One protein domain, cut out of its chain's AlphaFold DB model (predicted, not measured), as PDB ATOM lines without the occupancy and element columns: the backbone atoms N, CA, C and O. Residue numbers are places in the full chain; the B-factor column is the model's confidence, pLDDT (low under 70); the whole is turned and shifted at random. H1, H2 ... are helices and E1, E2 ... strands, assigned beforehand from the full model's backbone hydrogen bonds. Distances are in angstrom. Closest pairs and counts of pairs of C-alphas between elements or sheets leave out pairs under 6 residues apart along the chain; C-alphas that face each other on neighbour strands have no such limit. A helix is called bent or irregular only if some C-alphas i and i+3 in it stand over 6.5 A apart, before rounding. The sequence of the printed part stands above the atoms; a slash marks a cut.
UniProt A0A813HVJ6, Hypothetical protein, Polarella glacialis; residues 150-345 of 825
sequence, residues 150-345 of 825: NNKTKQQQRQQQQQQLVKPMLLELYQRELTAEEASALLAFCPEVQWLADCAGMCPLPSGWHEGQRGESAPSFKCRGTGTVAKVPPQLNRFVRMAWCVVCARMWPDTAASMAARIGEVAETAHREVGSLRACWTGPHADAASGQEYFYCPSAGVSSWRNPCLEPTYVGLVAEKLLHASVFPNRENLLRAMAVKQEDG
ATOM      1  N   ASN A 150     111.627 -53.711 -32.513       80.81
ATOM      2  CA  ASN A 150     111.040 -54.335 -33.708       80.81
ATOM      3  C   ASN A 150     109.643 -54.946 -33.486       80.81
ATOM      4  O   ASN A 150     108.922 -55.188 -34.456       80.81
ATOM      5  N   ASN A 151     109.252 -55.213 -32.236       83.50
ATOM      6  CA  ASN A 151     107.903 -55.672 -31.909       83.50
ATOM      7  C   ASN A 151     106.949 -54.487 -31.687       83.50
ATOM      8  O   ASN A 151     105.827 -54.525 -32.194       83.50
ATOM      9  N   LYS A 152     107.407 -53.411 -31.021       82.31
ATOM     10  CA  LYS A 152     106.622 -52.175 -30.815       82.31
ATOM     11  C   LYS A 152     106.182 -51.570 -32.156       82.31
ATOM     12  O   LYS A 152     104.996 -51.315 -32.346       82.31
ATOM     13  N   THR A 153     107.096 -51.452 -33.124       84.19
ATOM     14  CA  THR A 153     106.780 -50.941 -34.474       84.19
ATOM     15  C   THR A 153     105.816 -51.840 -35.252       84.19
ATOM     16  O   THR A 153     104.890 -51.330 -35.875       84.19
ATOM     17  N   LYS A 154     105.954 -53.173 -35.183       80.25
ATOM     18  CA  LYS A 154     104.998 -54.106 -35.816       80.25
ATOM     19  C   LYS A 154     103.593 -54.019 -35.219       80.25
ATOM     20  O   LYS A 154     102.616 -54.128 -35.958       80.25
ATOM     21  N   GLN A 155     103.475 -53.835 -33.905       82.06
ATOM     22  CA  GLN A 155     102.180 -53.668 -33.242       82.06
ATOM     23  C   GLN A 155     101.529 -52.329 -33.615       82.06
ATOM     24  O   GLN A 155     100.353 -52.303 -33.967       82.06
ATOM     25  N   GLN A 156     102.306 -51.244 -33.628       85.88
ATOM     26  CA  GLN A 156     101.840 -49.914 -34.025       85.88
ATOM     27  C   GLN A 156     101.432 -49.860 -35.510       85.88
ATOM     28  O   GLN A 156     100.390 -49.297 -35.840       85.88
ATOM     29  N   GLN A 157     102.183 -50.521 -36.401       84.44
ATOM     30  CA  GLN A 157     101.818 -50.652 -37.815       84.44
ATOM     31  C   GLN A 157     100.503 -51.424 -38.000       84.44
ATOM     32  O   GLN A 157      99.682 -51.022 -38.819       84.44
ATOM     33  N   ARG A 158     100.259 -52.487 -37.216       78.88
ATOM     34  CA  ARG A 158      98.957 -53.177 -37.220       78.88
ATOM     35  C   ARG A 158      97.829 -52.245 -36.785       78.88
ATOM     36  O   ARG A 158      96.849 -52.144 -37.507       78.88
ATOM     37  N   GLN A 159      97.998 -51.499 -35.692       83.00
ATOM     38  CA  GLN A 159      96.987 -50.543 -35.215       83.00
ATOM     39  C   GLN A 159      96.655 -49.463 -36.259       83.00
ATOM     40  O   GLN A 159      95.486 -49.134 -36.448       83.00
ATOM     41  N   GLN A 160      97.654 -48.976 -37.003       86.50
ATOM     42  CA  GLN A 160      97.437 -48.066 -38.134       86.50
ATOM     43  C   GLN A 160      96.670 -48.740 -39.287       86.50
ATOM     44  O   GLN A 160      95.721 -48.157 -39.804       86.50
ATOM     45  N   GLN A 161      97.016 -49.979 -39.658       82.06
ATOM     46  CA  GLN A 161      96.289 -50.738 -40.689       82.06
ATOM     47  C   GLN A 161      94.839 -51.064 -40.282       82.06
ATOM     48  O   GLN A 161      93.947 -51.041 -41.126       82.06
ATOM     49  N   GLN A 162      94.583 -51.313 -38.994       82.00
ATOM     50  CA  GLN A 162      93.235 -51.507 -38.447       82.00
ATOM     51  C   GLN A 162      92.403 -50.222 -38.603       82.00
ATOM     52  O   GLN A 162      91.319 -50.248 -39.185       82.00
ATOM     53  N   GLN A 163      92.939 -49.066 -38.190       87.12
ATOM     54  CA  GLN A 163      92.283 -47.760 -38.368       87.12
ATOM     55  C   GLN A 163      92.023 -47.419 -39.849       87.12
ATOM     56  O   GLN A 163      90.962 -46.886 -40.180       87.12
ATOM     57  N   GLN A 164      92.941 -47.787 -40.752       89.81
ATOM     58  CA  GLN A 164      92.786 -47.616 -42.204       89.81
ATOM     59  C   GLN A 164      91.631 -48.429 -42.813       89.81
ATOM     60  O   GLN A 164      91.143 -48.043 -43.872       89.81
ATOM     61  N   LEU A 165      91.178 -49.514 -42.174       94.44
ATOM     62  CA  LEU A 165      90.028 -50.311 -42.629       94.44
ATOM     63  C   LEU A 165      88.724 -49.969 -41.900       94.44
ATOM     64  O   LEU A 165      87.650 -50.120 -42.478       94.44
ATOM     65  N   VAL A 166      88.806 -49.433 -40.679       96.19
ATOM     66  CA  VAL A 166      87.638 -48.905 -39.961       96.19
ATOM     67  C   VAL A 166      86.999 -47.737 -40.721       96.19
ATOM     68  O   VAL A 166      85.789 -47.772 -40.928       96.19
ATOM     69  N   LYS A 167      87.763 -46.739 -41.206       95.56
ATOM     70  CA  LYS A 167      87.161 -45.607 -41.951       95.56
ATOM     71  C   LYS A 167      86.347 -46.051 -43.185       95.56
ATOM     72  O   LYS A 167      85.184 -45.662 -43.251       95.56
ATOM     73  N   PRO A 168      86.872 -46.847 -44.142       96.31
ATOM     74  CA  PRO A 168      86.078 -47.288 -45.287       96.31
ATOM     75  C   PRO A 168      84.934 -48.227 -44.884       96.31
ATOM     76  O   PRO A 168      83.861 -48.120 -45.459       96.31
ATOM     77  N   MET A 169      85.093 -49.085 -43.864       97.56
ATOM     78  CA  MET A 169      83.973 -49.903 -43.376       97.56
ATOM     79  C   MET A 169      82.815 -49.045 -42.847       97.56
ATOM     80  O   MET A 169      81.660 -49.359 -43.119       97.56
ATOM     81  N   LEU A 170      83.110 -47.963 -42.122       97.19
ATOM     82  CA  LEU A 170      82.097 -47.027 -41.627       97.19
ATOM     83  C   LEU A 170      81.504 -46.159 -42.749       97.19
ATOM     84  O   LEU A 170      80.302 -45.911 -42.739       97.19
ATOM     85  N   LEU A 171      82.311 -45.762 -43.738       96.88
ATOM     86  CA  LEU A 171      81.847 -45.036 -44.923       96.88
ATOM     87  C   LEU A 171      80.838 -45.859 -45.739       96.88
ATOM     88  O   LEU A 171      79.766 -45.356 -46.049       96.88
ATOM     89  N   GLU A 172      81.134 -47.128 -46.034       96.81
ATOM     90  CA  GLU A 172      80.205 -48.026 -46.743       96.81
ATOM     91  C   GLU A 172      78.950 -48.343 -45.903       96.81
ATOM     92  O   GLU A 172      77.855 -48.506 -46.439       96.81
ATOM     93  N   LEU A 173      79.090 -48.411 -44.573       96.69
ATOM     94  CA  LEU A 173      78.000 -48.731 -43.646       96.69
ATOM     95  C   LEU A 173      76.977 -47.591 -43.474       96.69
ATOM     96  O   LEU A 173      75.789 -47.873 -43.327       96.69
ATOM     97  N   TYR A 174      77.425 -46.331 -43.482       96.69
ATOM     98  CA  TYR A 174      76.568 -45.144 -43.302       96.69
ATOM     99  C   TYR A 174      76.374 -44.310 -44.571       96.69
ATOM    100  O   TYR A 174      75.620 -43.342 -44.543       96.69
ATOM    101  N   GLN A 175      77.070 -44.648 -45.661       96.44
ATOM    102  CA  GLN A 175      77.091 -43.923 -46.941       96.44
ATOM    103  C   GLN A 175      77.541 -42.449 -46.835       96.44
ATOM    104  O   GLN A 175      77.433 -41.682 -47.790       96.44
ATOM    105  N   ARG A 176      78.127 -42.062 -45.694       96.69
ATOM    106  CA  ARG A 176      78.735 -40.750 -45.432       96.69
ATOM    107  C   ARG A 176      80.033 -40.889 -44.650       96.69
ATOM    108  O   ARG A 176      80.238 -41.874 -43.942       96.69
ATOM    109  N   GLU A 177      80.899 -39.879 -44.722       96.00
ATOM    110  CA  GLU A 177      82.013 -39.800 -43.777       96.00
ATOM    111  C   GLU A 177      81.465 -39.502 -42.369       96.00
ATOM    112  O   GLU A 177      80.663 -38.584 -42.180       96.00
ATOM    113  N   LEU A 178      81.887 -40.302 -41.386       95.81
ATOM    114  CA  LEU A 178      81.702 -40.002 -39.967       95.81
ATOM    115  C   LEU A 178      82.870 -39.136 -39.473       95.81
ATOM    116  O   LEU A 178      84.008 -39.332 -39.916       95.81
ATOM    117  N   THR A 179      82.623 -38.230 -38.525       96.50
ATOM    118  CA  THR A 179      83.720 -37.542 -37.819       96.50
ATOM    119  C   THR A 179      84.508 -38.522 -36.936       96.50
ATOM    120  O   THR A 179      84.077 -39.652 -36.684       96.50
ATOM    121  N   ALA A 180      85.684 -38.114 -36.447       93.94
ATOM    122  CA  ALA A 180      86.486 -38.951 -35.551       93.94
ATOM    123  C   ALA A 180      85.741 -39.245 -34.232       93.94
ATOM    124  O   ALA A 180      85.812 -40.353 -33.699       93.94
ATOM    125  N   GLU A 181      84.979 -38.265 -33.752       95.81
ATOM    126  CA  GLU A 181      84.140 -38.323 -32.561       95.81
ATOM    127  C   GLU A 181      82.984 -39.303 -32.786       95.81
ATOM    128  O   GLU A 181      82.859 -40.265 -32.027       95.81
ATOM    129  N   GLU A 182      82.216 -39.133 -33.870       95.94
ATOM    130  CA  GLU A 182      81.120 -40.035 -34.259       95.94
ATOM    131  C   GLU A 182      81.591 -41.487 -34.408       95.94
ATOM    132  O   GLU A 182      80.984 -42.406 -33.854       95.94
ATOM    133  N   ALA A 183      82.703 -41.698 -35.119       96.12
ATOM    134  CA  ALA A 183      83.293 -43.015 -35.305       96.12
ATOM    135  C   ALA A 183      83.730 -43.622 -33.964       96.12
ATOM    136  O   ALA A 183      83.424 -44.781 -33.691       96.12
ATOM    137  N   SER A 184      84.392 -42.855 -33.090       95.44
ATOM    138  CA  SER A 184      84.819 -43.355 -31.776       95.44
ATOM    139  C   SER A 184      83.639 -43.709 -30.858       95.44
ATOM    140  O   SER A 184      83.662 -44.754 -30.202       95.44
ATOM    141  N   ALA A 185      82.579 -42.895 -30.866       96.12
ATOM    142  CA  ALA A 185      81.344 -43.123 -30.125       96.12
ATOM    143  C   ALA A 185      80.623 -44.392 -30.606       96.12
ATOM    144  O   ALA A 185      80.209 -45.225 -29.796       96.12
ATOM    145  N   LEU A 186      80.539 -44.585 -31.925       96.00
ATOM    146  CA  LEU A 186      79.978 -45.791 -32.523       96.00
ATOM    147  C   LEU A 186      80.813 -47.038 -32.211       96.00
ATOM    148  O   LEU A 186      80.240 -48.071 -31.888       96.00
ATOM    149  N   LEU A 187      82.143 -46.976 -32.284       96.62
ATOM    150  CA  LEU A 187      83.012 -48.130 -32.011       96.62
ATOM    151  C   LEU A 187      82.988 -48.524 -30.524       96.62
ATOM    152  O   LEU A 187      83.084 -49.709 -30.206       96.62
ATOM    153  N   ALA A 188      82.778 -47.562 -29.620       96.44
ATOM    154  CA  ALA A 188      82.488 -47.834 -28.213       96.44
ATOM    155  C   ALA A 188      81.100 -48.481 -28.012       96.44
ATOM    156  O   ALA A 188      80.948 -49.365 -27.167       96.44
ATOM    157  N   PHE A 189      80.094 -48.084 -28.800       96.12
ATOM    158  CA  PHE A 189      78.753 -48.682 -28.771       96.12
ATOM    159  C   PHE A 189      78.683 -50.066 -29.455       96.12
ATOM    160  O   PHE A 189      77.915 -50.921 -29.012       96.12
ATOM    161  N   CYS A 190      79.502 -50.306 -30.483       97.31
ATOM    162  CA  CYS A 190      79.520 -51.483 -31.360       97.31
ATOM    163  C   CYS A 190      80.956 -52.029 -31.565       97.31
ATOM    164  O   CYS A 190      81.473 -51.998 -32.687       97.31
ATOM    165  N   PRO A 191      81.625 -52.559 -30.521       96.81
ATOM    166  CA  PRO A 191      83.009 -53.044 -30.610       96.81
ATOM    167  C   PRO A 191      83.202 -54.216 -31.588       96.81
ATOM    168  O   PRO A 191      84.312 -54.460 -32.058       96.81
ATOM    169  N   GLU A 192      82.139 -54.931 -31.959       97.75
ATOM    170  CA  GLU A 192      82.199 -55.959 -32.999       97.75
ATOM    171  C   GLU A 192      82.491 -55.375 -34.394       97.75
ATOM    172  O   GLU A 192      83.040 -56.081 -35.231       97.75
ATOM    173  N   VAL A 193      82.195 -54.092 -34.652       97.44
ATOM    174  CA  VAL A 193      82.535 -53.421 -35.925       97.44
ATOM    175  C   VAL A 193      84.046 -53.187 -36.025       97.44
ATOM    176  O   VAL A 193      84.641 -53.460 -37.065       97.44
ATOM    177  N   GLN A 194      84.695 -52.789 -34.921       96.50
ATOM    178  CA  GLN A 194      86.162 -52.754 -34.813       96.50
ATOM    179  C   GLN A 194      86.747 -54.148 -35.105       96.50
ATOM    180  O   GLN A 194      87.652 -54.288 -35.926       96.50
ATOM    181  N   TRP A 195      86.186 -55.191 -34.482       97.12
ATOM    182  CA  TRP A 195      86.628 -56.573 -34.684       97.12
ATOM    183  C   TRP A 195      86.405 -57.082 -36.123       97.12
ATOM    184  O   TRP A 195      87.239 -57.817 -36.650       97.12
ATOM    185  N   LEU A 196      85.326 -56.670 -36.793       97.75
ATOM    186  CA  LEU A 196      85.077 -57.011 -38.194       97.75
ATOM    187  C   LEU A 196      86.030 -56.291 -39.153       97.75
ATOM    188  O   LEU A 196      86.462 -56.910 -40.125       97.75
ATOM    189  N   ALA A 197      86.423 -55.044 -38.876       96.62
ATOM    190  CA  ALA A 197      87.470 -54.351 -39.632       96.62
ATOM    191  C   ALA A 197      88.845 -55.023 -39.456       96.62
ATOM    192  O   ALA A 197      89.552 -55.256 -40.441       96.62
ATOM    193  N   ASP A 198      89.186 -55.427 -38.226       95.06
ATOM    194  CA  ASP A 198      90.385 -56.223 -37.931       95.06
ATOM    195  C   ASP A 198      90.384 -57.547 -38.715       95.06
ATOM    196  O   ASP A 198      91.382 -57.922 -39.340       95.06
ATOM    197  N   CYS A 199      89.253 -58.258 -38.715       97.12
ATOM    198  CA  CYS A 199      89.085 -59.500 -39.462       97.12
ATOM    199  C   CYS A 199      89.126 -59.289 -40.982       97.12
ATOM    200  O   CYS A 199      89.742 -60.096 -41.672       97.12
ATOM    201  N   ALA A 200      88.569 -58.200 -41.518       96.75
ATOM    202  CA  ALA A 200      88.661 -57.875 -42.943       96.75
ATOM    203  C   ALA A 200      90.122 -57.689 -43.398       96.75
ATOM    204  O   ALA A 200      90.502 -58.183 -44.460       96.75
ATOM    205  N   GLY A 201      90.949 -57.036 -42.569       94.25
ATOM    206  CA  GLY A 201      92.380 -56.823 -42.825       94.25
ATOM    207  C   GLY A 201      93.264 -58.057 -42.640       94.25
ATOM    208  O   GLY A 201      94.351 -58.124 -43.208       94.25
ATOM    209  N   MET A 202      92.803 -59.045 -41.869       95.19
ATOM    210  CA  MET A 202      93.448 -60.357 -41.745       95.19
ATOM    211  C   MET A 202      92.913 -61.395 -42.744       95.19
ATOM    212  O   MET A 202      93.508 -62.467 -42.873       95.19
ATOM    213  N   CYS A 203      91.811 -61.104 -43.439       97.25
ATOM    214  CA  CYS A 203      91.200 -62.023 -44.389       97.25
ATOM    215  C   CYS A 203      92.117 -62.236 -45.612       97.25
ATOM    216  O   CYS A 203      92.570 -61.253 -46.212       97.25
ATOM    217  N   PRO A 204      92.399 -63.491 -46.013       96.75
ATOM    218  CA  PRO A 204      93.130 -63.783 -47.241       96.75
ATOM    219  C   PRO A 204      92.474 -63.125 -48.461       96.75
ATOM    220  O   PRO A 204      91.261 -63.198 -48.631       96.75
ATOM    221  N   LEU A 205      93.271 -62.509 -49.339       96.50
ATOM    222  CA  LEU A 205      92.755 -61.987 -50.609       96.50
ATOM    223  C   LEU A 205      92.277 -63.147 -51.510       96.50
ATOM    224  O   LEU A 205      92.989 -64.159 -51.583       96.50
ATOM    225  N   PRO A 206      91.153 -62.996 -52.242       95.81
ATOM    226  CA  PRO A 206      90.674 -64.001 -53.191       95.81
ATOM    227  C   PRO A 206      91.717 -64.371 -54.256       95.81
ATOM    228  O   PRO A 206      92.619 -63.590 -54.576       95.81
ATOM    229  N   SER A 207      91.581 -65.554 -54.860       93.62
ATOM    230  CA  SER A 207      92.475 -66.001 -55.938       93.62
ATOM    231  C   SER A 207      92.584 -64.973 -57.072       93.62
ATOM    232  O   SER A 207      91.598 -64.384 -57.505       93.62
ATOM    233  N   GLY A 208      93.812 -64.744 -57.543       93.19
ATOM    234  CA  GLY A 208      94.131 -63.708 -58.533       93.19
ATOM    235  C   GLY A 208      94.371 -62.307 -57.952       93.19
ATOM    236  O   GLY A 208      95.071 -61.517 -58.591       93.19
ATOM    237  N   TRP A 209      93.882 -61.992 -56.748       96.19
ATOM    238  CA  TRP A 209      94.072 -60.679 -56.126       96.19
ATOM    239  C   TRP A 209      95.386 -60.566 -55.344       96.19
ATOM    240  O   TRP A 209      95.807 -61.474 -54.620       96.19
ATOM    241  N   HIS A 210      96.032 -59.409 -55.472       95.12
ATOM    242  CA  HIS A 210      97.269 -59.062 -54.778       95.12
ATOM    243  C   HIS A 210      97.227 -57.621 -54.246       95.12
ATOM    244  O   HIS A 210      96.651 -56.737 -54.878       95.12
ATOM    245  N   GLU A 211      97.830 -57.402 -53.073       94.88
ATOM    246  CA  GLU A 211      98.175 -56.065 -52.564       94.88
ATOM    247  C   GLU A 211      99.196 -55.447 -53.536       94.88
ATOM    248  O   GLU A 211     100.115 -56.132 -54.000       94.88
ATOM    249  N   GLY A 212      99.003 -54.176 -53.883       91.69
ATOM    250  CA  GLY A 212      99.916 -53.403 -54.715       91.69
ATOM    251  C   GLY A 212     101.288 -53.254 -54.057       91.69
ATOM    252  O   GLY A 212     101.456 -53.432 -52.847       91.69
ATOM    253  N   GLN A 213     102.309 -52.940 -54.855       86.75
ATOM    254  CA  GLN A 213     103.658 -52.816 -54.316       86.75
ATOM    255  C   GLN A 213     103.737 -51.609 -53.370       86.75
ATOM    256  O   GLN A 213     103.518 -50.469 -53.772       86.75
ATOM    257  N   ARG A 214     104.062 -51.882 -52.101       74.06
ATOM    258  CA  ARG A 214     104.122 -50.904 -51.006       74.06
ATOM    259  C   ARG A 214     105.076 -49.752 -51.348       74.06
ATOM    260  O   ARG A 214     106.292 -49.899 -51.243       74.06
ATOM    261  N   GLY A 215     104.499 -48.631 -51.775       79.06
ATOM    262  CA  GLY A 215     105.195 -47.502 -52.397       79.06
ATOM    263  C   GLY A 215     104.229 -46.494 -53.032       79.06
ATOM    264  O   GLY A 215     104.518 -45.302 -53.040       79.06
ATOM    265  N   GLU A 216     103.049 -46.939 -53.478       74.50
ATOM    266  CA  GLU A 216     101.903 -46.043 -53.692       74.50
ATOM    267  C   GLU A 216     101.383 -45.495 -52.347       74.50
ATOM    268  O   GLU A 216     101.447 -46.172 -51.319       74.50
ATOM    269  N   SER A 217     100.867 -44.258 -52.347       77.31
ATOM    270  CA  SER A 217     100.485 -43.512 -51.126       77.31
ATOM    271  C   SER A 217      99.271 -44.094 -50.374       77.31
ATOM    272  O   SER A 217      99.005 -43.740 -49.227       77.31
ATOM    273  N   ALA A 218      98.529 -45.002 -51.009       83.19
ATOM    274  CA  ALA A 218      97.418 -45.743 -50.425       83.19
ATOM    275  C   ALA A 218      97.514 -47.222 -50.843       83.19
ATOM    276  O   ALA A 218      98.026 -47.499 -51.932       83.19
ATOM    277  N   PRO A 219      97.027 -48.176 -50.027       86.69
ATOM    278  CA  PRO A 219      96.997 -49.584 -50.405       86.69
ATOM    279  C   PRO A 219      96.042 -49.802 -51.586       86.69
ATOM    280  O   PRO A 219      94.823 -49.724 -51.446       86.69
ATOM    281  N   SER A 220      96.604 -50.084 -52.758       93.75
ATOM    282  CA  SER A 220      95.867 -50.555 -53.926       93.75
ATOM    283  C   SER A 220      95.769 -52.085 -53.908       93.75
ATOM    284  O   SER A 220      96.660 -52.780 -53.418       93.75
ATOM    285  N   PHE A 221      94.680 -52.636 -54.441       95.44
ATOM    286  CA  PHE A 221      94.476 -54.076 -54.601       95.44
ATOM    287  C   PHE A 221      94.200 -54.364 -56.067       95.44
ATOM    288  O   PHE A 221      93.264 -53.805 -56.633       95.44
ATOM    289  N   LYS A 222      95.002 -55.225 -56.694       96.00
ATOM    290  CA  LYS A 222      94.899 -55.513 -58.125       96.00
ATOM    291  C   LYS A 222      94.477 -56.954 -58.378       96.00
ATOM    292  O   LYS A 222      95.044 -57.888 -57.808       96.00
ATOM    293  N   CYS A 223      93.519 -57.150 -59.277       95.81
ATOM    294  CA  CYS A 223      93.219 -58.461 -59.837       95.81
ATOM    295  C   CYS A 223      94.193 -58.767 -60.983       95.81
ATOM    296  O   CYS A 223      94.344 -57.980 -61.918       95.81
ATOM    297  N   ARG A 224      94.862 -59.926 -60.942       93.38
ATOM    298  CA  ARG A 224      95.789 -60.361 -62.002       93.38
ATOM    299  C   ARG A 224      95.071 -60.767 -63.296       93.38
ATOM    300  O   ARG A 224      95.672 -60.637 -64.355       93.38
ATOM    301  N   GLY A 225      93.836 -61.269 -63.207       90.81
ATOM    302  CA  GLY A 225      93.071 -61.754 -64.363       90.81
ATOM    303  C   GLY A 225      92.416 -60.628 -65.166       90.81
ATOM    304  O   GLY A 225      92.649 -60.510 -66.361       90.81
ATOM    305  N   THR A 226      91.644 -59.773 -64.494       94.31
ATOM    306  CA  THR A 226      90.900 -58.659 -65.115       94.31
ATOM    307  C   THR A 226      91.701 -57.355 -65.188       94.31
ATOM    308  O   THR A 226      91.278 -56.399 -65.827       94.31
ATOM    309  N   GLY A 227      92.834 -57.264 -64.482       94.88
ATOM    310  CA  GLY A 227      93.627 -56.039 -64.362       94.88
ATOM    311  C   GLY A 227      93.012 -54.951 -63.470       94.88
ATOM    312  O   GLY A 227      93.680 -53.940 -63.246       94.88
ATOM    313  N   THR A 228      91.793 -55.150 -62.947       96.12
ATOM    314  CA  THR A 228      91.063 -54.161 -62.136       96.12
ATOM    315  C   THR A 228      91.829 -53.785 -60.869       96.12
ATOM    316  O   THR A 228      92.493 -54.623 -60.256       96.12
ATOM    317  N   VAL A 229      91.732 -52.510 -60.475       95.62
ATOM    318  CA  VAL A 229      92.381 -51.959 -59.278       95.62
ATOM    319  C   VAL A 229      91.322 -51.373 -58.348       95.62
ATOM    320  O   VAL A 229      90.587 -50.468 -58.735       95.62
ATOM    321  N   ALA A 230      91.268 -51.871 -57.116       95.44
ATOM    322  CA  ALA A 230      90.416 -51.375 -56.041       95.44
ATOM    323  C   ALA A 230      91.250 -50.624 -54.987       95.44
ATOM    324  O   ALA A 230      92.412 -50.953 -54.748       95.44
ATOM    325  N   LYS A 231      90.647 -49.624 -54.332       94.00
ATOM    326  CA  LYS A 231      91.248 -48.880 -53.200       94.00
ATOM    327  C   LYS A 231      91.008 -49.546 -51.836       94.00
ATOM    328  O   LYS A 231      91.523 -49.089 -50.823       94.00
ATOM    329  N   VAL A 232      90.183 -50.590 -51.813       94.75
ATOM    330  CA  VAL A 232      89.785 -51.362 -50.631       94.75
ATOM    331  C   VAL A 232      89.904 -52.857 -50.946       94.75
ATOM    332  O   VAL A 232      89.859 -53.222 -52.127       94.75
ATOM    333  N   PRO A 233      90.057 -53.741 -49.942       95.38
ATOM    334  CA  PRO A 233      90.078 -55.180 -50.184       95.38
ATOM    335  C   PRO A 233      88.749 -55.638 -50.812       95.38
ATOM    336  O   PRO A 233      87.694 -55.252 -50.304       95.38
ATOM    337  N   PRO A 234      88.746 -56.478 -51.864       96.12
ATOM    338  CA  PRO A 234      87.516 -56.888 -52.556       96.12
ATOM    339  C   PRO A 234      86.525 -57.623 -51.639       96.12
ATOM    340  O   PRO A 234      85.315 -57.543 -51.834       96.12
ATOM    341  N   GLN A 235      87.019 -58.301 -50.599       95.88
ATOM    342  CA  GLN A 235      86.191 -58.973 -49.601       95.88
ATOM    343  C   GLN A 235      85.509 -58.018 -48.602       95.88
ATOM    344  O   GLN A 235      84.627 -58.468 -47.871       95.88
ATOM    345  N   LEU A 236      85.871 -56.725 -48.542       96.38
ATOM    346  CA  LEU A 236      85.402 -55.783 -47.509       96.38
ATOM    347  C   LEU A 236      83.868 -55.731 -47.411       96.38
ATOM    348  O   LEU A 236      83.329 -55.757 -46.307       96.38
ATOM    349  N   ASN A 237      83.164 -55.775 -48.544       96.62
ATOM    350  CA  ASN A 237      81.700 -55.716 -48.590       96.62
ATOM    351  C   ASN A 237      81.025 -56.897 -47.860       96.62
ATOM    352  O   ASN A 237      79.925 -56.743 -47.331       96.62
ATOM    353  N   ARG A 238      81.690 -58.059 -47.746       97.50
ATOM    354  CA  ARG A 238      81.213 -59.191 -46.923       97.50
ATOM    355  C   ARG A 238      81.213 -58.823 -45.434       97.50
ATOM    356  O   ARG A 238      80.252 -59.111 -44.725       97.50
ATOM    357  N   PHE A 239      82.250 -58.118 -44.980       98.19
ATOM    358  CA  PHE A 239      82.375 -57.642 -43.601       98.19
ATOM    359  C   PHE A 239      81.472 -56.437 -43.312       98.19
ATOM    360  O   PHE A 239      80.902 -56.382 -42.227       98.19
ATOM    361  N   VAL A 240      81.251 -55.532 -44.276       97.88
ATOM    362  CA  VAL A 240      80.272 -54.430 -44.151       97.88
ATOM    363  C   VAL A 240      78.855 -54.975 -43.938       97.88
ATOM    364  O   VAL A 240      78.167 -54.531 -43.023       97.88
ATOM    365  N   ARG A 241      78.426 -55.993 -44.704       97.56
ATOM    366  CA  ARG A 241      77.102 -56.627 -44.518       97.56
ATOM    367  C   ARG A 241      76.954 -57.274 -43.133       97.56
ATOM    368  O   ARG A 241      75.901 -57.139 -42.512       97.56
ATOM    369  N   MET A 242      78.009 -57.910 -42.616       98.38
ATOM    370  CA  MET A 242      78.031 -58.422 -41.237       98.38
ATOM    371  C   MET A 242      77.986 -57.291 -40.193       98.38
ATOM    372  O   MET A 242      77.226 -57.384 -39.231       98.38
ATOM    373  N   ALA A 243      78.739 -56.205 -40.395       98.12
ATOM    374  CA  ALA A 243      78.758 -55.047 -39.501       98.12
ATOM    375  C   ALA A 243      77.393 -54.342 -39.442       98.12
ATOM    376  O   ALA A 243      76.936 -53.986 -38.358       98.12
ATOM    377  N   TRP A 244      76.699 -54.222 -40.578       98.06
ATOM    378  CA  TRP A 244      75.326 -53.716 -40.649       98.06
ATOM    379  C   TRP A 244      74.367 -54.563 -39.804       98.06
ATOM    380  O   TRP A 244      73.685 -54.025 -38.935       98.06
ATOM    381  N   CYS A 245      74.398 -55.893 -39.957       97.88
ATOM    382  CA  CYS A 245      73.567 -56.805 -39.164       97.88
ATOM    383  C   CYS A 245      73.808 -56.649 -37.646       97.88
ATOM    384  O   CYS A 245      72.860 -56.651 -36.861       97.88
ATOM    385  N   VAL A 246      75.062 -56.455 -37.221       97.81
ATOM    386  CA  VAL A 246      75.424 -56.185 -35.817       97.81
ATOM    387  C   VAL A 246      74.874 -54.847 -35.328       97.81
ATOM    388  O   VAL A 246      74.316 -54.784 -34.233       97.81
ATOM    389  N   VAL A 247      75.039 -53.774 -36.105       97.19
ATOM    390  CA  VAL A 247      74.571 -52.435 -35.720       97.19
ATOM    391  C   VAL A 247      73.045 -52.417 -35.622       97.19
ATOM    392  O   VAL A 247      72.512 -51.952 -34.616       97.19
ATOM    393  N   CYS A 248      72.333 -53.024 -36.576       96.69
ATOM    394  CA  CYS A 248      70.883 -53.208 -36.498       96.69
ATOM    395  C   CYS A 248      70.461 -54.023 -35.264       96.69
ATOM    396  O   CYS A 248      69.538 -53.619 -34.561       96.69
ATOM    397  N   ALA A 249      71.160 -55.116 -34.942       96.81
ATOM    398  CA  ALA A 249      70.876 -55.926 -33.755       96.81
ATOM    399  C   ALA A 249      71.140 -55.186 -32.425       96.81
ATOM    400  O   ALA A 249      70.375 -55.355 -31.477       96.81
ATOM    401  N   ARG A 250      72.180 -54.339 -32.347       96.31
ATOM    402  CA  ARG A 250      72.463 -53.496 -31.165       96.31
ATOM    403  C   ARG A 250      71.492 -52.320 -31.010       96.31
ATOM    404  O   ARG A 250      71.192 -51.948 -29.877       96.31
ATOM    405  N   MET A 251      71.012 -51.728 -32.107       95.88
ATOM    406  CA  MET A 251      70.032 -50.627 -32.068       95.88
ATOM    407  C   MET A 251      68.599 -51.116 -31.831       95.88
ATOM    408  O   MET A 251      67.842 -50.472 -31.106       95.88
ATOM    409  N   TRP A 252      68.236 -52.257 -32.418       96.12
ATOM    410  CA  TRP A 252      66.894 -52.834 -32.378       96.12
ATOM    411  C   TRP A 252      66.977 -54.316 -31.971       96.12
ATOM    412  O   TRP A 252      67.039 -55.189 -32.843       96.12
ATOM    413  N   PRO A 253      66.979 -54.630 -30.660       95.06
ATOM    414  CA  PRO A 253      67.127 -56.002 -30.162       95.06
ATOM    415  C   PRO A 253      66.063 -56.981 -30.675       95.06
ATOM    416  O   PRO A 253      66.373 -58.144 -30.920       95.06
ATOM    417  N   ASP A 254      64.837 -56.509 -30.924       94.88
ATOM    418  CA  ASP A 254      63.747 -57.306 -31.517       94.88
ATOM    419  C   ASP A 254      64.112 -57.841 -32.918       94.88
ATOM    420  O   ASP A 254      63.664 -58.899 -33.357       94.88
ATOM    421  N   THR A 255      64.997 -57.117 -33.602       95.69
ATOM    422  CA  THR A 255      65.529 -57.401 -34.935       95.69
ATOM    423  C   THR A 255      66.706 -58.391 -34.904       95.69
ATOM    424  O   THR A 255      67.001 -59.043 -35.909       95.69
ATOM    425  N   ALA A 256      67.354 -58.580 -33.743       94.94
ATOM    426  CA  ALA A 256      68.606 -59.329 -33.611       94.94
ATOM    427  C   ALA A 256      68.501 -60.799 -34.055       94.94
ATOM    428  O   ALA A 256      69.467 -61.344 -34.585       94.94
ATOM    429  N   ALA A 257      67.334 -61.434 -33.906       93.56
ATOM    430  CA  ALA A 257      67.107 -62.794 -34.401       93.56
ATOM    431  C   ALA A 257      67.109 -62.879 -35.944       93.56
ATOM    432  O   ALA A 257      67.655 -63.827 -36.503       93.56
ATOM    433  N   SER A 258      66.560 -61.869 -36.631       95.06
ATOM    434  CA  SER A 258      66.588 -61.764 -38.100       95.06
ATOM    435  C   SER A 258      67.994 -61.419 -38.607       95.06
ATOM    436  O   SER A 258      68.504 -62.032 -39.543       95.06
ATOM    437  N   MET A 259      68.684 -60.507 -37.918       96.56
ATOM    438  CA  MET A 259      70.065 -60.139 -38.249       96.56
ATOM    439  C   MET A 259      71.052 -61.297 -38.041       96.56
ATOM    440  O   MET A 259      71.977 -61.466 -38.834       96.56
ATOM    441  N   ALA A 260      70.831 -62.145 -37.032       95.88
ATOM    442  CA  ALA A 260      71.563 -63.398 -36.877       95.88
ATOM    443  C   ALA A 260      71.276 -64.382 -38.023       95.88
ATOM    444  O   ALA A 260      72.210 -64.993 -38.531       95.88
ATOM    445  N   ALA A 261      70.022 -64.514 -38.476       94.75
ATOM    446  CA  ALA A 261      69.695 -65.359 -39.627       94.75
ATOM    447  C   ALA A 261      70.449 -64.899 -40.892       94.75
ATOM    448  O   ALA A 261      71.117 -65.713 -41.527       94.75
ATOM    449  N   ARG A 262      70.482 -63.585 -41.169       96.56
ATOM    450  CA  ARG A 262      71.264 -62.993 -42.276       96.56
ATOM    451  C   ARG A 262      72.781 -63.237 -42.155       96.56
ATOM    452  O   ARG A 262      73.452 -63.424 -43.165       96.56
ATOM    453  N   ILE A 263      73.348 -63.285 -40.945       97.00
ATOM    454  CA  ILE A 263      74.760 -63.684 -40.742       97.00
ATOM    455  C   ILE A 263      74.943 -65.204 -40.936       97.00
ATOM    456  O   ILE A 263      75.966 -65.635 -41.469       97.00
ATOM    457  N   GLY A 264      73.944 -66.015 -40.576       96.38
ATOM    458  CA  GLY A 264      73.884 -67.445 -40.896       96.38
ATOM    459  C   GLY A 264      73.924 -67.704 -42.403       96.38
ATOM    460  O   GLY A 264      74.756 -68.481 -42.861       96.38
ATOM    461  N   GLU A 265      73.126 -66.977 -43.188       96.56
ATOM    462  CA  GLU A 265      73.148 -67.024 -44.657       96.56
ATOM    463  C   GLU A 265      74.537 -66.691 -45.234       96.56
ATOM    464  O   GLU A 265      74.976 -67.328 -46.196       96.56
ATOM    465  N   VAL A 266      75.264 -65.733 -44.642       97.31
ATOM    466  CA  VAL A 266      76.652 -65.413 -45.032       97.31
ATOM    467  C   VAL A 266      77.595 -66.583 -44.729       97.31
ATOM    468  O   VAL A 266      78.404 -66.937 -45.589       97.31
ATOM    469  N   ALA A 267      77.474 -67.221 -43.560       97.50
ATOM    470  CA  ALA A 267      78.268 -68.400 -43.209       97.50
ATOM    471  C   ALA A 267      77.981 -69.589 -44.145       97.50
ATOM    472  O   ALA A 267      78.906 -70.192 -44.689       97.50
ATOM    473  N   GLU A 268      76.707 -69.898 -44.394       97.12
ATOM    474  CA  GLU A 268      76.287 -70.975 -45.298       97.12
ATOM    475  C   GLU A 268      76.706 -70.723 -46.749       97.12
ATOM    476  O   GLU A 268      77.138 -71.650 -47.437       97.12
ATOM    477  N   THR A 269      76.623 -69.475 -47.218       97.25
ATOM    478  CA  THR A 269      77.094 -69.088 -48.555       97.25
ATOM    479  C   THR A 269      78.602 -69.294 -48.674       97.25
ATOM    480  O   THR A 269      79.057 -69.918 -49.631       97.25
ATOM    481  N   ALA A 270      79.375 -68.868 -47.673       97.81
ATOM    482  CA  ALA A 270      80.821 -69.059 -47.649       97.81
ATOM    483  C   ALA A 270      81.215 -70.553 -47.601       97.81
ATOM    484  O   ALA A 270      82.104 -70.987 -48.336       97.81
ATOM    485  N   HIS A 271      80.505 -71.384 -46.828       98.00
ATOM    486  CA  HIS A 271      80.699 -72.842 -46.834       98.00
ATOM    487  C   HIS A 271      80.340 -73.484 -48.182       98.00
ATOM    488  O   HIS A 271      81.045 -74.382 -48.649       98.00
ATOM    489  N   ARG A 272      79.286 -73.003 -48.853       98.06
ATOM    490  CA  ARG A 272      78.886 -73.446 -50.201       98.06
ATOM    491  C   ARG A 272      79.930 -73.069 -51.257       98.06
ATOM    492  O   ARG A 272      80.236 -73.885 -52.125       98.06
ATOM    493  N   GLU A 273      80.530 -71.883 -51.146       97.56
ATOM    494  CA  GLU A 273      81.674 -71.459 -51.964       97.56
ATOM    495  C   GLU A 273      82.899 -72.350 -51.732       97.56
ATOM    496  O   GLU A 273      83.495 -72.813 -52.701       97.56
ATOM    497  N   VAL A 274      83.240 -72.676 -50.479       97.94
ATOM    498  CA  VAL A 274      84.319 -73.635 -50.165       97.94
ATOM    499  C   VAL A 274      84.035 -75.012 -50.771       97.94
ATOM    500  O   VAL A 274      84.944 -75.622 -51.334       97.94
ATOM    501  N   GLY A 275      82.795 -75.503 -50.700       97.88
ATOM    502  CA  GLY A 275      82.390 -76.763 -51.333       97.88
ATOM    503  C   GLY A 275      82.570 -76.745 -52.855       97.88
ATOM    504  O   GLY A 275      83.192 -77.648 -53.411       97.88
ATOM    505  N   SER A 276      82.100 -75.682 -53.513       97.44
ATOM    506  CA  SER A 276      82.252 -75.474 -54.960       97.44
ATOM    507  C   SER A 276      83.726 -75.380 -55.381       97.44
ATOM    508  O   SER A 276      84.170 -76.085 -56.287       97.44
ATOM    509  N   LEU A 277      84.527 -74.586 -54.662       97.19
ATOM    510  CA  LEU A 277      85.953 -74.417 -54.940       97.19
ATOM    511  C   LEU A 277      86.747 -75.712 -54.732       97.19
ATOM    512  O   LEU A 277      87.647 -75.985 -55.520       97.19
ATOM    513  N   ARG A 278      86.403 -76.544 -53.741       97.38
ATOM    514  CA  ARG A 278      87.006 -77.882 -53.568       97.38
ATOM    515  C   ARG A 278      86.606 -78.881 -54.656       97.38
ATOM    516  O   ARG A 278      87.315 -79.864 -54.839       97.38
ATOM    517  N   ALA A 279      85.497 -78.656 -55.360       97.69
ATOM    518  CA  ALA A 279      85.074 -79.500 -56.474       97.69
ATOM    519  C   ALA A 279      85.776 -79.130 -57.795       97.69
ATOM    520  O   ALA A 279      86.039 -80.016 -58.606       97.69
ATOM    521  N   CYS A 280      86.099 -77.848 -58.021       97.56
ATOM    522  CA  CYS A 280      86.771 -77.398 -59.248       97.56
ATOM    523  C   CYS A 280      88.291 -77.187 -59.122       97.56
ATOM    524  O   CYS A 280      88.982 -77.250 -60.137       97.56
ATOM    525  N   TRP A 281      88.840 -76.992 -57.917       97.94
ATOM    526  CA  TRP A 281      90.285 -76.895 -57.686       97.94
ATOM    527  C   TRP A 281      90.868 -78.166 -57.071       97.94
ATOM    528  O   TRP A 281      90.342 -78.738 -56.122       97.94
ATOM    529  N   THR A 282      92.033 -78.547 -57.580       97.88
ATOM    530  CA  THR A 282      92.832 -79.696 -57.148       97.88
ATOM    531  C   THR A 282      94.145 -79.223 -56.522       97.88
ATOM    532  O   THR A 282      94.700 -78.203 -56.938       97.88
ATOM    533  N   GLY A 283      94.653 -79.962 -55.535       95.06
ATOM    534  CA  GLY A 283      95.932 -79.692 -54.872       95.06
ATOM    535  C   GLY A 283      95.872 -79.864 -53.343       95.06
ATOM    536  O   GLY A 283      94.842 -80.303 -52.826       95.06
ATOM    537  N   PRO A 284      96.943 -79.503 -52.610       97.50
ATOM    538  CA  PRO A 284      98.183 -78.922 -53.131       97.50
ATOM    539  C   PRO A 284      98.959 -79.902 -54.022       97.50
ATOM    540  O   PRO A 284      99.141 -81.069 -53.687       97.50
ATOM    541  N   HIS A 285      99.413 -79.405 -55.168       97.69
ATOM    542  CA  HIS A 285     100.383 -80.053 -56.050       97.69
ATOM    543  C   HIS A 285     101.760 -79.449 -55.779       97.69
ATOM    544  O   HIS A 285     101.853 -78.244 -55.558       97.69
ATOM    545  N   ALA A 286     102.831 -80.237 -55.831       98.00
ATOM    546  CA  ALA A 286     104.191 -79.704 -55.744       98.00
ATOM    547  C   ALA A 286     104.723 -79.367 -57.145       98.00
ATOM    548  O   ALA A 286     104.722 -80.223 -58.030       98.00
ATOM    549  N   ASP A 287     105.213 -78.142 -57.348       97.50
ATOM    550  CA  ASP A 287     106.001 -77.815 -58.538       97.50
ATOM    551  C   ASP A 287     107.357 -78.535 -58.483       97.50
ATOM    552  O   ASP A 287     108.124 -78.377 -57.532       97.50
ATOM    553  N   ALA A 288     107.674 -79.301 -59.527       96.94
ATOM    554  CA  ALA A 288     108.900 -80.087 -59.613       96.94
ATOM    555  C   ALA A 288     110.184 -79.236 -59.685       96.94
ATOM    556  O   ALA A 288     111.258 -79.751 -59.376       96.94
ATOM    557  N   ALA A 289     110.099 -77.961 -60.089       96.44
ATOM    558  CA  ALA A 289     111.261 -77.079 -60.203       96.44
ATOM    559  C   ALA A 289     111.579 -76.323 -58.899       96.44
ATOM    560  O   ALA A 289     112.740 -76.254 -58.495       96.44
ATOM    561  N   SER A 290     110.570 -75.745 -58.241       96.88
ATOM    562  CA  SER A 290     110.737 -74.938 -57.019       96.88
ATOM    563  C   SER A 290     110.438 -75.679 -55.713       96.88
ATOM    564  O   SER A 290     110.791 -75.182 -54.642       96.88
ATOM    565  N   GLY A 291     109.761 -76.830 -55.777       96.56
ATOM    566  CA  GLY A 291     109.237 -77.545 -54.611       96.56
ATOM    567  C   GLY A 291     108.066 -76.844 -53.910       96.56
ATOM    568  O   GLY A 291     107.673 -77.281 -52.831       96.56
ATOM    569  N   GLN A 292     107.522 -75.754 -54.469       96.56
ATOM    570  CA  GLN A 292     106.425 -75.004 -53.849       96.56
ATOM    571  C   GLN A 292     105.054 -75.607 -54.170       96.56
ATOM    572  O   GLN A 292     104.824 -76.141 -55.256       96.56
ATOM    573  N   GLU A 293     104.131 -75.484 -53.217       97.56
ATOM    574  CA  GLU A 293     102.749 -75.932 -53.372       97.56
ATOM    575  C   GLU A 293     101.936 -74.971 -54.252       97.56
ATOM    576  O   GLU A 293     101.923 -73.756 -54.037       97.56
ATOM    577  N   TYR A 294     101.193 -75.525 -55.209       97.06
ATOM    578  CA  TYR A 294     100.217 -74.806 -56.020       97.06
ATOM    579  C   TYR A 294      98.886 -75.557 -56.104       97.06
ATOM    580  O   TYR A 294      98.794 -76.770 -55.936       97.06
ATOM    581  N   PHE A 295      97.830 -74.811 -56.396       97.94
ATOM    582  CA  PHE A 295      96.481 -75.311 -56.631       97.94
ATOM    583  C   PHE A 295      96.155 -75.128 -58.110       97.94
ATOM    584  O   PHE A 295      96.555 -74.130 -58.711       97.94
ATOM    585  N   TYR A 296      95.448 -76.080 -58.712       97.50
ATOM    586  CA  TYR A 296      95.142 -76.087 -60.143       97.50
ATOM    587  C   TYR A 296      93.657 -76.336 -60.388       97.50
ATOM    588  O   TYR A 296      93.093 -77.273 -59.827       97.50
ATOM    589  N   CYS A 297      93.037 -75.510 -61.230       97.38
ATOM    590  CA  CYS A 297      91.642 -75.625 -61.645       97.38
ATOM    591  C   CYS A 297      91.573 -76.265 -63.043       97.38
ATOM    592  O   CYS A 297      91.820 -75.560 -64.027       97.38
ATOM    593  N   PRO A 298      91.256 -77.570 -63.181       97.38
ATOM    594  CA  PRO A 298      91.336 -78.249 -64.475       97.38
ATOM    595  C   PRO A 298      90.316 -77.744 -65.500       97.38
ATOM    596  O   PRO A 298      90.592 -77.801 -66.692       97.38
ATOM    597  N   SER A 299      89.163 -77.231 -65.055       96.50
ATOM    598  CA  SER A 299      88.115 -76.698 -65.936       96.50
ATOM    599  C   SER A 299      88.453 -75.329 -66.530       96.50
ATOM    600  O   SER A 299      88.028 -75.033 -67.641       96.50
ATOM    601  N   ALA A 300      89.223 -74.504 -65.813       94.62
ATOM    602  CA  ALA A 300      89.638 -73.173 -66.263       94.62
ATOM    603  C   ALA A 300      91.093 -73.118 -66.771       94.62
ATOM    604  O   ALA A 300      91.523 -72.087 -67.279       94.62
ATOM    605  N   GLY A 301      91.871 -74.196 -66.618       95.88
ATOM    606  CA  GLY A 301      93.272 -74.267 -67.056       95.88
ATOM    607  C   GLY A 301      94.244 -73.384 -66.258       95.88
ATOM    608  O   GLY A 301      95.364 -73.150 -66.707       95.88
ATOM    609  N   VAL A 302      93.839 -72.877 -65.088       94.88
ATOM    610  CA  VAL A 302      94.616 -71.909 -64.289       94.88
ATOM    611  C   VAL A 302      95.224 -72.523 -63.031       94.88
ATOM    612  O   VAL A 302      94.615 -73.363 -62.366       94.88
ATOM    613  N   SER A 303      96.416 -72.050 -62.662       95.38
ATOM    614  CA  SER A 303      97.089 -72.375 -61.401       95.38
ATOM    615  C   SER A 303      97.182 -71.169 -60.457       95.38
ATOM    616  O   SER A 303      97.172 -70.009 -60.875       95.38
ATOM    617  N   SER A 304      97.268 -71.446 -59.155       95.50
ATOM    618  CA  SER A 304      97.387 -70.458 -58.082       95.50
ATOM    619  C   SER A 304      98.361 -70.937 -57.007       95.50
ATOM    620  O   SER A 304      98.181 -72.009 -56.437       95.50
ATOM    621  N   TRP A 305      99.338 -70.100 -56.649       95.31
ATOM    622  CA  TRP A 305     100.239 -70.303 -55.499       95.31
ATOM    623  C   TRP A 305      99.566 -70.032 -54.137       95.31
ATOM    624  O   TRP A 305     100.219 -70.006 -53.100       95.31
ATOM    625  N   ARG A 306      98.255 -69.764 -54.127       95.88
ATOM    626  CA  ARG A 306      97.428 -69.617 -52.922       95.88
ATOM    627  C   ARG A 306      96.251 -70.577 -52.996       95.88
ATOM    628  O   ARG A 306      95.601 -70.664 -54.040       95.88
ATOM    629  N   ASN A 307      95.952 -71.238 -51.880       97.25
ATOM    630  CA  ASN A 307      94.768 -72.082 -51.756       97.25
ATOM    631  C   ASN A 307      93.496 -71.219 -51.937       97.25
ATOM    632  O   ASN A 307      93.265 -70.315 -51.127       97.25
ATOM    633  N   PRO A 308      92.670 -71.485 -52.966       97.44
ATOM    634  CA  PRO A 308      91.509 -70.662 -53.313       97.44
ATOM    635  C   PRO A 308      90.418 -70.684 -52.239       97.44
ATOM    636  O   PRO A 308      89.646 -69.738 -52.132       97.44
ATOM    637  N   CYS A 309      90.360 -71.734 -51.417       97.94
ATOM    638  CA  CYS A 309      89.337 -71.884 -50.388       97.94
ATOM    639  C   CYS A 309      89.577 -70.987 -49.163       97.94
ATOM    640  O   CYS A 309      88.701 -70.915 -48.305       97.94
ATOM    641  N   LEU A 310      90.747 -70.348 -49.029       97.31
ATOM    642  CA  LEU A 310      91.140 -69.656 -47.796       97.31
ATOM    643  C   LEU A 310      90.282 -68.426 -47.476       97.31
ATOM    644  O   LEU A 310      89.926 -68.253 -46.316       97.31
ATOM    645  N   GLU A 311      89.933 -67.604 -48.469       97.38
ATOM    646  CA  GLU A 311      89.065 -66.433 -48.263       97.38
ATOM    647  C   GLU A 311      87.657 -66.837 -47.789       97.38
ATOM    648  O   GLU A 311      87.289 -66.436 -46.682       97.38
ATOM    649  N   PRO A 312      86.898 -67.699 -48.498       98.00
ATOM    650  CA  PRO A 312      85.559 -68.057 -48.042       98.00
ATOM    651  C   PRO A 312      85.582 -68.935 -46.780       98.00
ATOM    652  O   PRO A 312      84.724 -68.766 -45.918       98.00
ATOM    653  N   THR A 313      86.601 -69.785 -46.567       98.19
ATOM    654  CA  THR A 313      86.751 -70.495 -45.274       98.19
ATOM    655  C   THR A 313      86.917 -69.496 -44.123       98.19
ATOM    656  O   THR A 313      86.319 -69.669 -43.063       98.19
ATOM    657  N   TYR A 314      87.707 -68.435 -44.318       98.31
ATOM    658  CA  TYR A 314      87.914 -67.406 -43.303       98.31
ATOM    659  C   TYR A 314      86.647 -66.575 -43.056       98.31
ATOM    660  O   TYR A 314      86.290 -66.352 -41.901       98.31
ATOM    661  N   VAL A 315      85.931 -66.161 -44.110       98.31
ATOM    662  CA  VAL A 315      84.652 -65.434 -43.975       98.31
ATOM    663  C   VAL A 315      83.606 -66.279 -43.246       98.31
ATOM    664  O   VAL A 315      82.965 -65.766 -42.329       98.31
ATOM    665  N   GLY A 316      83.481 -67.570 -43.574       97.75
ATOM    666  CA  GLY A 316      82.585 -68.496 -42.873       97.75
ATOM    667  C   GLY A 316      82.893 -68.585 -41.376       97.75
ATOM    668  O   GLY A 316      82.005 -68.381 -40.554       97.75
ATOM    669  N   LEU A 317      84.167 -68.772 -41.010       98.25
ATOM    670  CA  LEU A 317      84.608 -68.815 -39.608       98.25
ATOM    671  C   LEU A 317      84.397 -67.485 -38.858       98.25
ATOM    672  O   LEU A 317      84.125 -67.493 -37.656       98.25
ATOM    673  N   VAL A 318      84.513 -66.337 -39.537       98.25
ATOM    674  CA  VAL A 318      84.195 -65.025 -38.946       98.25
ATOM    675  C   VAL A 318      82.693 -64.888 -38.707       98.25
ATOM    676  O   VAL A 318      82.307 -64.488 -37.611       98.25
ATOM    677  N   ALA A 319      81.857 -65.258 -39.680       97.81
ATOM    678  CA  ALA A 319      80.402 -65.219 -39.553       97.81
ATOM    679  C   ALA A 319      79.903 -66.159 -38.440       97.81
ATOM    680  O   ALA A 319      79.153 -65.731 -37.564       97.81
ATOM    681  N   GLU A 320      80.395 -67.401 -38.385       96.75
ATOM    682  CA  GLU A 320      80.104 -68.341 -37.294       96.75
ATOM    683  C   GLU A 320      80.494 -67.774 -35.927       96.75
ATOM    684  O   GLU A 320      79.688 -67.773 -34.999       96.75
ATOM    685  N   LYS A 321      81.715 -67.241 -35.794       97.19
ATOM    686  CA  LYS A 321      82.171 -66.632 -34.540       97.19
ATOM    687  C   LYS A 321      81.351 -65.392 -34.164       97.19
ATOM    688  O   LYS A 321      81.149 -65.149 -32.974       97.19
ATOM    689  N   LEU A 322      80.852 -64.639 -35.143       97.06
ATOM    690  CA  LEU A 322      79.986 -63.485 -34.918       97.06
ATOM    691  C   LEU A 322      78.606 -63.893 -34.376       97.06
ATOM    692  O   LEU A 322      78.102 -63.226 -33.478       97.06
ATOM    693  N   LEU A 323      78.043 -65.027 -34.812       96.38
ATOM    694  CA  LEU A 323      76.810 -65.608 -34.241       96.38
ATOM    695  C   LEU A 323      76.951 -66.035 -32.767       96.38
ATOM    696  O   LEU A 323      75.950 -66.270 -32.091       96.38
ATOM    697  N   HIS A 324      78.184 -66.137 -32.265       94.81
ATOM    698  CA  HIS A 324      78.497 -66.394 -30.859       94.81
ATOM    699  C   HIS A 324      78.871 -65.116 -30.072       94.81
ATOM    700  O   HIS A 324      79.220 -65.208 -28.893       94.81
ATOM    701  N   ALA A 325      78.790 -63.925 -30.680       95.75
ATOM    702  CA  ALA A 325      78.957 -62.649 -29.982       95.75
ATOM    703  C   ALA A 325      77.701 -62.277 -29.171       95.75
ATOM    704  O   ALA A 325      76.575 -62.540 -29.586       95.75
ATOM    705  N   SER A 326      77.882 -61.579 -28.045       93.81
ATOM    706  CA  SER A 326      76.807 -61.228 -27.096       93.81
ATOM    707  C   SER A 326      75.749 -60.246 -27.622       93.81
ATOM    708  O   SER A 326      74.823 -59.906 -26.890       93.81
ATOM    709  N   VAL A 327      75.893 -59.764 -28.858       94.31
ATOM    710  CA  VAL A 327      74.877 -58.975 -29.576       94.31
ATOM    711  C   VAL A 327      73.685 -59.839 -29.978       94.31
ATOM    712  O   VAL A 327      72.554 -59.362 -29.992       94.31
ATOM    713  N   PHE A 328      73.929 -61.111 -30.289       91.94
ATOM    714  CA  PHE A 328      72.887 -62.031 -30.719       91.94
ATOM    715  C   PHE A 328      72.428 -62.878 -29.527       91.94
ATOM    716  O   PHE A 328      73.264 -63.349 -28.747       91.94
ATOM    717  N   PRO A 329      71.111 -63.093 -29.347       81.19
ATOM    718  CA  PRO A 329      70.628 -64.003 -28.317       81.19
ATOM    719  C   PRO A 329      71.210 -65.392 -28.595       81.19
ATOM    720  O   PRO A 329      71.069 -65.896 -29.707       81.19
ATOM    721  N   ASN A 330      71.893 -65.969 -27.594       76.38
ATOM    722  CA  ASN A 330      72.752 -67.156 -27.725       76.38
ATOM    723  C   ASN A 330      72.182 -68.196 -28.709       76.38
ATOM    724  O   ASN A 330      71.012 -68.554 -28.590       76.38
ATOM    725  N   ARG A 331      73.005 -68.706 -29.637       67.12
ATOM    726  CA  ARG A 331      72.594 -69.565 -30.765       67.12
ATOM    727  C   ARG A 331      71.656 -70.711 -30.370       67.12
ATOM    728  O   ARG A 331      70.758 -71.032 -31.136       67.12
ATOM    729  N   GLU A 332      71.802 -71.291 -29.180       74.94
ATOM    730  CA  GLU A 332      70.848 -72.274 -28.646       74.94
ATOM    731  C   GLU A 332      69.428 -71.723 -28.458       74.94
ATOM    732  O   GLU A 332      68.465 -72.371 -28.853       74.94
ATOM    733  N   ASN A 333      69.281 -70.533 -27.873       68.19
ATOM    734  CA  ASN A 333      67.993 -69.857 -27.710       68.19
ATOM    735  C   ASN A 333      67.400 -69.484 -29.072       68.19
ATOM    736  O   ASN A 333      66.188 -69.537 -29.241       68.19
ATOM    737  N   LEU A 334      68.253 -69.140 -30.041       66.56
ATOM    738  CA  LEU A 334      67.847 -68.792 -31.401       66.56
ATOM    739  C   LEU A 334      67.352 -70.028 -32.170       66.56
ATOM    740  O   LEU A 334      66.256 -70.003 -32.720       66.56
ATOM    741  N   LEU A 335      68.086 -71.142 -32.107       68.56
ATOM    742  CA  LEU A 335      67.662 -72.434 -32.659       68.56
ATOM    743  C   LEU A 335      66.387 -72.958 -31.978       68.56
ATOM    744  O   LEU A 335      65.490 -73.428 -32.670       68.56
ATOM    745  N   ARG A 336      66.253 -72.816 -30.650       70.81
ATOM    746  CA  ARG A 336      65.003 -73.133 -29.932       70.81
ATOM    747  C   ARG A 336      63.849 -72.231 -30.384       70.81
ATOM    748  O   ARG A 336      62.764 -72.736 -30.629       70.81
ATOM    749  N   ALA A 337      64.069 -70.925 -30.546       65.12
ATOM    750  CA  ALA A 337      63.039 -69.994 -31.015       65.12
ATOM    751  C   ALA A 337      62.618 -70.251 -32.474       65.12
ATOM    752  O   ALA A 337      61.450 -70.063 -32.811       65.12
ATOM    753  N   MET A 338      63.539 -70.703 -33.331       65.50
ATOM    754  CA  MET A 338      63.223 -71.150 -34.692       65.50
ATOM    755  C   MET A 338      62.449 -72.474 -34.687       65.50
ATOM    756  O   MET A 338      61.445 -72.571 -35.383       65.50
ATOM    757  N   ALA A 339      62.849 -73.450 -33.865       70.19
ATOM    758  CA  ALA A 339      62.146 -74.727 -33.727       70.19
ATOM    759  C   ALA A 339      60.710 -74.551 -33.197       70.19
ATOM    760  O   ALA A 339      59.775 -75.073 -33.794       70.19
ATOM    761  N   VAL A 340      60.509 -73.738 -32.152       68.75
ATOM    762  CA  VAL A 340      59.167 -73.419 -31.622       68.75
ATOM    763  C   VAL A 340      58.285 -72.780 -32.702       68.75
ATOM    764  O   VAL A 340      57.169 -73.236 -32.936       68.75
ATOM    765  N   LYS A 341      58.810 -71.799 -33.455       60.22
ATOM    766  CA  LYS A 341      58.082 -71.196 -34.587       60.22
ATOM    767  C   LYS A 341      57.793 -72.173 -35.734       60.22
ATOM    768  O   LYS A 341      56.871 -71.923 -36.508       60.22
ATOM    769  N   GLN A 342      58.566 -73.250 -35.870       55.12
ATOM    770  CA  GLN A 342      58.331 -74.290 -36.870       55.12
ATOM    771  C   GLN A 342      57.193 -75.238 -36.457       55.12
ATOM    772  O   GLN A 342      56.432 -75.670 -37.322       55.12
ATOM    773  N   GLU A 343      57.037 -75.521 -35.160       54.22
ATOM    774  CA  GLU A 343      55.938 -76.347 -34.637       54.22
ATOM    775  C   GLU A 343      54.607 -75.573 -34.601       54.22
ATOM    776  O   GLU A 343      53.612 -76.059 -35.143       54.22
ATOM    777  N   ASP A 344      54.598 -74.331 -34.094       50.62
ATOM    778  CA  ASP A 344      53.400 -73.467 -34.065       50.62
ATOM    779  C   ASP A 344      52.820 -73.196 -35.473       50.62
ATOM    780  O   ASP A 344      51.618 -72.967 -35.637       50.62
ATOM    781  N   GLY A 345      53.659 -73.241 -36.514       46.28
ATOM    782  CA  GLY A 345      53.253 -73.008 -37.902       46.28
ATOM    783  C   GLY A 345      52.507 -74.170 -38.572       46.28
ATOM    784  O   GLY A 345      51.835 -73.951 -39.582       46.28
TER     785      GLY A 345
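Overview. This is residues 150 to 345 of the 825 residues of the protein "Hypothetical protein" of Polarella glacialis (UniProt A0A813HVJ6). Four helices, H3, H4, H5 and H6, form an up-and-down bundle, each running against the one before it, and H1 crosses H3 and H4 on one side. Two small strand pieces, the three-strand sheet E3-E4-E5 and the hairpin E1-E2, lie apart from each other towards one end of the bundle; residues 150 to 157 of H1 and 339 to 345 of H7 stick out. The 196 printed residues hold seven named helices and five named strands, in the order H1 H2 H3 E1 E2 H4 H5 E3 E4 E5 H6 H7, mostly helix, with both sheets antiparallel. The whole is only just compact, close to loose, with a radius of gyration of the C-alphas of 19.4 A and spans of 61 by 46 by 33 A.

Arrangement. E3, residues 282 to 286, E4, 293 to 297, and E5, 302 to 304, form a meander, each the antiparallel neighbour of the one before; N 285 and O 294 are 2.8 A apart, N 297 and O 302 2.9 A. H5, residues 253 to 280, only grazes this sheet, with residues 277 to 280. H5 touches H6, residues 310 to 322, with residues 263 to 274 alone, at a shallow tilt of 22 degrees, opposite ways; the closest C-alphas, of Ala 267 and Gly 316, are 4.3 A apart. The hub H4, residues 236 to 251, forms a helical hairpin with H5 (Ala 249 and Ala 256, closest C-alphas, 4.1 A). H4 also touches H3, residues 191 to 202, at 9 degrees, a shallow tilt, opposite ways (Val 193 and Ala 243, closest C-alphas, 5.4 A). H1, residues 150 to 174, touches H3 with residues 161 to 169 alone, at a steep tilt of 67 degrees (Val 166 and Ala 197, closest C-alphas, 5.5 A). H2, residues 180 to 189, is near H1 and H3, and H7, residues 331 to 345, is near H5. E1, residues 209 to 211, and E2, 221 to 223, form an antiparallel hairpin, with N 210 and O 222 3.0 A apart. Every O i to N i+4 pair is within hydrogen-bond range in H2, H3, H4, H6 and H7; in H1 19 of 21 are, in H5 22 of 24.

Along the chain. H1 is 36.9 A long and begins at C-alpha 150, (111.040, -54.335, -33.708). H5, 41.1 A, is irregular: C-alphas 254 and 257 are 7.1 A apart. H4 is 22.4 A, H7 20.9 A, H6 18.1 A, H3 16.9 A, H2 14.2 A and E4 13.9 A long. H7 ends at C-alpha 345, (53.253, -73.008, -37.902).

Size, cuts and confidence. The C-alphas farthest apart, of Ala 289 and Asp 344, are 63.6 A apart. The printed part has no cut. The link from E2 to H4 is long, 12 residues. The mean pLDDT of the printed part is 92.1, and of H7 63; 12 residues are under 70, among them 340 to 345.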